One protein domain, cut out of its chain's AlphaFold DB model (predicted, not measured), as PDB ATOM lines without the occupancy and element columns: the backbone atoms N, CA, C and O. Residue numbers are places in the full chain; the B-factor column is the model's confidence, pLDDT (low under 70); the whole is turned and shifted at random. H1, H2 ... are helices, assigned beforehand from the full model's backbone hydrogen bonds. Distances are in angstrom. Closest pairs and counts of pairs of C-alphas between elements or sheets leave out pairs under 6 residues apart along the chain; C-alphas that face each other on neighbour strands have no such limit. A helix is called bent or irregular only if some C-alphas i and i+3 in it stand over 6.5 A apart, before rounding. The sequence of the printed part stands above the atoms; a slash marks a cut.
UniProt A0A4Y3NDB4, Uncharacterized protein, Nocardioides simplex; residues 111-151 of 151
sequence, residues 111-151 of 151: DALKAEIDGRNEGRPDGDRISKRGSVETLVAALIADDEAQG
ATOM      1  N   ASP A 111     120.947 153.758 121.358       82.94
ATOM      2  CA  ASP A 111     120.826 155.203 121.178       82.94
ATOM      3  C   ASP A 111     119.657 155.540 120.251       82.94
ATOM      4  O   ASP A 111     118.887 156.452 120.560       82.94
ATOM      5  N   ALA A 112     119.428 154.735 119.211       83.12
ATOM      6  CA  ALA A 112     118.212 154.821 118.401       83.12
ATOM      7  C   ALA A 112     116.946 154.553 119.237       83.12
ATOM      8  O   ALA A 112     115.974 155.302 119.147       83.12
ATOM      9  N   LEU A 113     116.974 153.538 120.110       84.44
ATOM     10  CA  LEU A 113     115.849 153.223 120.999       84.44
ATOM     11  C   LEU A 113     115.582 154.322 122.032       84.44
ATOM     12  O   LEU A 113     114.425 154.636 122.309       84.44
ATOM     13  N   LYS A 114     116.627 154.928 122.609       83.94
ATOM     14  CA  LYS A 114     116.458 156.082 123.508       83.94
ATOM     15  C   LYS A 114     115.836 157.262 122.772       83.94
ATOM     16  O   LYS A 114     114.884 157.833 123.285       83.94
ATOM     17  N   ALA A 115     116.326 157.580 121.573       82.06
ATOM     18  CA  ALA A 115     115.778 158.664 120.763       82.06
ATOM     19  C   ALA A 115     114.301 158.421 120.412       82.06
ATOM     20  O   ALA A 115     113.489 159.342 120.470       82.06
ATOM     21  N   GLU A 116     113.929 157.173 120.114       84.31
ATOM     22  CA  GLU A 116     112.534 156.800 119.881       84.31
ATOM     23  C   GLU A 116     111.669 156.958 121.143       84.31
ATOM     24  O   GLU A 116     110.566 157.502 121.073       84.31
ATOM     25  N   ILE A 117     112.159 156.517 122.306       84.06
ATOM     26  CA  ILE A 117     111.458 156.682 123.589       84.06
ATOM     27  C   ILE A 117     111.285 158.165 123.926       84.06
ATOM     28  O   ILE A 117     110.198 158.567 124.342       84.06
ATOM     29  N   ASP A 118     112.323 158.977 123.735       83.19
ATOM     30  CA  ASP A 118     112.292 160.414 124.001       83.19
ATOM     31  C   ASP A 118     111.288 161.116 123.071       83.19
ATOM     32  O   ASP A 118     110.435 161.860 123.553       83.19
ATOM     33  N   GLY A 119     111.281 160.782 121.774       84.25
ATOM     34  CA  GLY A 119     110.296 161.303 120.820       84.25
ATOM     35  C   GLY A 119     108.855 160.901 121.155       84.25
ATOM     36  O   GLY A 119     107.940 161.713 121.067       84.25
ATOM     37  N   ARG A 120     108.624 159.667 121.620       82.81
ATOM     38  CA  ARG A 120     107.284 159.235 122.065       82.81
ATOM     39  C   ARG A 120     106.837 159.896 123.370       82.81
ATOM     40  O   ARG A 120     105.632 159.950 123.626       82.81
ATOM     41  N   ASN A 121     107.776 160.349 124.198       84.50
ATOM     42  CA  ASN A 121     107.505 161.052 125.453       84.50
ATOM     43  C   ASN A 121     107.309 162.562 125.267       84.50
ATOM     44  O   ASN A 121     106.895 163.235 126.215       84.50
ATOM     45  N   GLU A 122     107.584 163.095 124.078       82.62
ATOM     46  CA  GLU A 122     107.388 164.505 123.770       82.62
ATOM     47  C   GLU A 122     105.907 164.888 123.954       82.62
ATOM     48  O   GLU A 122     104.999 164.243 123.432       82.62
ATOM     49  N   GLY A 123     105.648 165.900 124.787       79.00
ATOM     50  CA  GLY A 123     104.292 166.360 125.115       79.00
ATOM     51  C   GLY A 123     103.496 165.492 126.102       79.00
ATOM     52  O   GLY A 123     102.375 165.868 126.446       79.00
ATOM     53  N   ARG A 124     104.039 164.369 126.596       79.50
ATOM     54  CA  ARG A 124     103.367 163.552 127.625       79.50
ATOM     55  C   ARG A 124     103.565 164.125 129.036       79.50
ATOM     56  O   ARG A 124     104.690 164.524 129.355       79.50
ATOM     57  N   PRO A 125     102.532 164.098 129.902       78.06
ATOM     58  CA  PRO A 125     102.697 164.324 131.338       78.06
ATOM     59  C   PRO A 125     103.678 163.315 131.945       78.06
ATOM     60  O   PRO A 125     103.735 162.164 131.511       78.06
ATOM     61  N   ASP A 126     104.417 163.713 132.983       70.94
ATOM     62  CA  ASP A 126     105.450 162.866 133.599       70.94
ATOM     63  C   ASP A 126     104.940 161.511 134.102       70.94
ATOM     64  O   ASP A 126     105.666 160.520 134.020       70.94
ATOM     65  N   GLY A 127     103.694 161.455 134.581       72.19
ATOM     66  CA  GLY A 127     103.053 160.218 135.042       72.19
ATOM     67  C   GLY A 127     102.791 159.193 133.934       72.19
ATOM     68  O   GLY A 127     102.687 158.005 134.231       72.19
ATOM     69  N   ASP A 128     102.767 159.635 132.672       76.62
ATOM     70  CA  ASP A 128     102.368 158.838 131.504       76.62
ATOM     71  C   ASP A 128     103.542 158.548 130.545       76.62
ATOM     72  O   ASP A 128     103.361 158.025 129.433       76.62
ATOM     73  N   ARG A 129     104.768 158.916 130.944       82.44
ATOM     74  CA  ARG A 129     105.989 158.672 130.168       82.44
ATOM     75  C   ARG A 129     106.362 157.189 130.183       82.44
ATOM     76  O   ARG A 129     106.310 156.514 131.206       82.44
ATOM     77  N   ILE A 130     106.826 156.696 129.035       78.56
ATOM     78  CA  ILE A 130     107.205 155.289 128.810       78.56
ATOM     79  C   ILE A 130     108.457 154.905 129.627       78.56
ATOM     80  O   ILE A 130     108.679 153.735 129.934       78.56
ATOM     81  N   SER A 131     109.276 155.888 130.015       73.62
ATOM     82  CA  SER A 131     110.489 155.696 130.812       73.62
ATOM     83  C   SER A 131     110.456 156.524 132.093       73.62
ATOM     84  O   SER A 131     110.119 157.709 132.073       73.62
ATOM     85  N   LYS A 132     110.920 155.928 133.202       65.31
ATOM     86  CA  LYS A 132     111.068 156.599 134.507       65.31
ATOM     87  C   LYS A 132     112.076 157.754 134.494       65.31
ATOM     88  O   LYS A 132     112.142 158.488 135.473       65.31
ATOM     89  N   ARG A 133     112.848 157.936 133.415       66.62
ATOM     90  CA  ARG A 133     113.820 159.033 133.276       66.62
ATOM     91  C   ARG A 133     113.175 160.409 133.476       66.62
ATOM     92  O   ARG A 133     113.717 161.206 134.229       66.62
ATOM     93  N   GLY A 134     111.983 160.626 132.912       62.16
ATOM     94  CA  GLY A 134     111.234 161.873 133.109       62.16
ATOM     95  C   GLY A 134     110.808 162.089 134.565       62.16
ATOM     96  O   GLY A 134     110.969 163.177 135.101       62.16
ATOM     97  N   SER A 135     110.370 161.026 135.249       66.12
ATOM     98  CA  SER A 135     110.054 161.080 136.683       66.12
ATOM     99  C   SER A 135     111.288 161.379 137.544       66.12
ATOM    100  O   SER A 135     111.171 162.106 138.525       66.12
ATOM    101  N   VAL A 136     112.468 160.863 137.185       73.12
ATOM    102  CA  VAL A 136     113.720 161.154 137.902       73.12
ATOM    103  C   VAL A 136     114.134 162.613 137.723       73.12
ATOM    104  O   VAL A 136     114.486 163.247 138.709       73.12
ATOM    105  N   GLU A 137     114.061 163.168 136.511       69.94
ATOM    106  CA  GLU A 137     114.396 164.578 136.257       69.94
ATOM    107  C   GLU A 137     113.488 165.536 137.038       69.94
ATOM    108  O   GLU A 137     113.979 166.481 137.650       69.94
ATOM    109  N   THR A 138     112.189 165.245 137.111       69.81
ATOM    110  CA  THR A 138     111.230 166.040 137.892       69.81
ATOM    111  C   THR A 138     111.463 165.920 139.396       69.81
ATOM    112  O   THR A 138     111.405 166.921 140.106       69.81
ATOM    113  N   LEU A 139     111.786 164.724 139.897       76.50
ATOM    114  CA  LEU A 139     112.154 164.536 141.305       76.50
ATOM    115  C   LEU A 139     113.462 165.257 141.653       76.50
ATOM    116  O   LEU A 139     113.561 165.851 142.721       76.50
ATOM    117  N   VAL A 140     114.445 165.245 140.752       82.88
ATOM    118  CA  VAL A 140     115.705 165.979 140.921       82.88
ATOM    119  C   VAL A 140     115.458 167.486 140.907       82.88
ATOM    120  O   VAL A 140     115.970 168.180 141.777       82.88
ATOM    121  N   ALA A 141     114.639 167.999 139.986       79.31
ATOM    122  CA  ALA A 141     114.270 169.413 139.957       79.31
ATOM    123  C   ALA A 141     113.522 169.842 141.232       79.31
ATOM    124  O   ALA A 141     113.791 170.913 141.767       79.31
ATOM    125  N   ALA A 142     112.627 168.993 141.745       81.31
ATOM    126  CA  ALA A 142     111.921 169.240 142.999       81.31
ATOM    127  C   ALA A 142     112.866 169.244 144.212       81.31
ATOM    128  O   ALA A 142     112.724 170.098 145.078       81.31
ATOM    129  N   LEU A 143     113.845 168.333 144.255       84.88
ATOM    130  CA  LEU A 143     114.870 168.303 145.304       84.88
ATOM    131  C   LEU A 143     115.771 169.541 145.259       84.88
ATOM    132  O   LEU A 143     116.038 170.128 146.299       84.88
ATOM    133  N   ILE A 144     116.191 169.973 144.067       88.38
ATOM    134  CA  ILE A 144     116.989 171.197 143.901       88.38
ATOM    135  C   ILE A 144     116.194 172.424 144.365       88.38
ATOM    136  O   ILE A 144     116.726 173.255 145.092       88.38
ATOM    137  N   ALA A 145     114.917 172.527 143.984       83.38
ATOM    138  CA  ALA A 145     114.062 173.636 144.399       83.38
ATOM    139  C   ALA A 145     113.797 173.654 145.917       83.38
ATOM    140  O   ALA A 145     113.673 174.730 146.498       83.38
ATOM    141  N   ASP A 146     113.708 172.485 146.559       84.69
ATOM    142  CA  ASP A 146     113.566 172.371 148.016       84.69
ATOM    143  C   ASP A 146     114.859 172.775 148.744       84.69
ATOM    144  O   ASP A 146     114.807 173.569 149.682       84.69
ATOM    145  N   ASP A 147     116.023 172.330 148.257       85.56
ATOM    146  CA  ASP A 147     117.331 172.745 148.781       85.56
ATOM    147  C   ASP A 147     117.541 174.271 148.652       85.56
ATOM    148  O   ASP A 147     118.038 174.910 149.580       85.56
ATOM    149  N   GLU A 148     117.121 174.880 147.536       82.25
ATOM    150  CA  GLU A 148     117.173 176.338 147.326       82.25
ATOM    151  C   GLU A 148     116.189 177.119 148.213       82.25
ATOM    152  O   GLU A 148     116.447 178.276 148.538       82.25
ATOM    153  N   ALA A 149     115.063 176.518 148.609       76.12
ATOM    154  CA  ALA A 149     114.078 177.151 149.486       76.12
ATOM    155  C   ALA A 149     114.444 177.064 150.979       76.12
ATOM    156  O   ALA A 149     113.894 177.819 151.788       76.12
ATOM    157  N   GLN A 150     115.336 176.139 151.353       75.06
ATOM    158  CA  GLN A 150     115.740 175.880 152.741       75.06
ATOM    159  C   GLN A 150     117.107 176.479 153.131       75.06
ATOM    160  O   GLN A 150     117.432 176.487 154.323       75.06
ATOM    161  N   GLY A 151     117.895 176.973 152.167       57.97
ATOM    162  CA  GLY A 151     119.169 177.683 152.384       57.97
ATOM    163  C   GLY A 151     119.023 179.198 152.498       57.97
ATOM    164  O   GLY A 151     119.808 179.792 153.275       57.97
TER     165      GLY A 151
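Overview. This is residues 111 to 151 of the 151 residues of an uncharacterized protein of Nocardioides simplex (UniProt A0A4Y3NDB4). One long helix, H2, makes most of the length of a rod-like shape, and the shorter helix H1 sits beyond its first end, turned steeply away from its line and joined to it by a looping link. The two helices have no contact with each other, and the far part of H2 with the last residue, residues 139 to 151, sticks out free. The printed part has 41 residues with two named helices, H1 then H2 along the chain, and no named strand; the class is all helix. The whole is loose, with a radius of gyration of the C-alphas of 12.9 A, and it spans 41 by 20 by 13 A.

Arrangement. H2, residues 133 to 150, is the longest helix. Residues 139 to 151, of which 139 to 150 belong to H2, stand free: no C-alpha 8 or more residues away along the chain lies within 10 A of theirs. H1, residues 111 to 121, is apart from H2, with no C-alpha of the one within 8 A of the other. The link from H1 to H2 is long, with 11 residues between them. In both H1 and H2 every backbone O i to N i+4 pair is within hydrogen-bond range. Neither helix is bent or irregular.

Along the chain. H2 runs from Arg 133, C-alpha at (113.820, 159.033, 133.276), to Gln 150, C-alpha at (115.740, 175.880, 152.741), 25.8 A from first to last C-alpha. H1 runs from Asp 111, C-alpha at (120.826, 155.203, 121.178), to Asn 121, 15.2 A from first to last C-alpha.

Size, cuts and confidence. The two C-alphas farthest apart are those of Ala 112 and Gly 151, at 41.0 A. The printed part has no cut, and it ends at Gly 151, the chain's last residue. The mean pLDDT of the printed part is 78.2; it is under 70 at residues 132 to 135, 137 to 138 and 151.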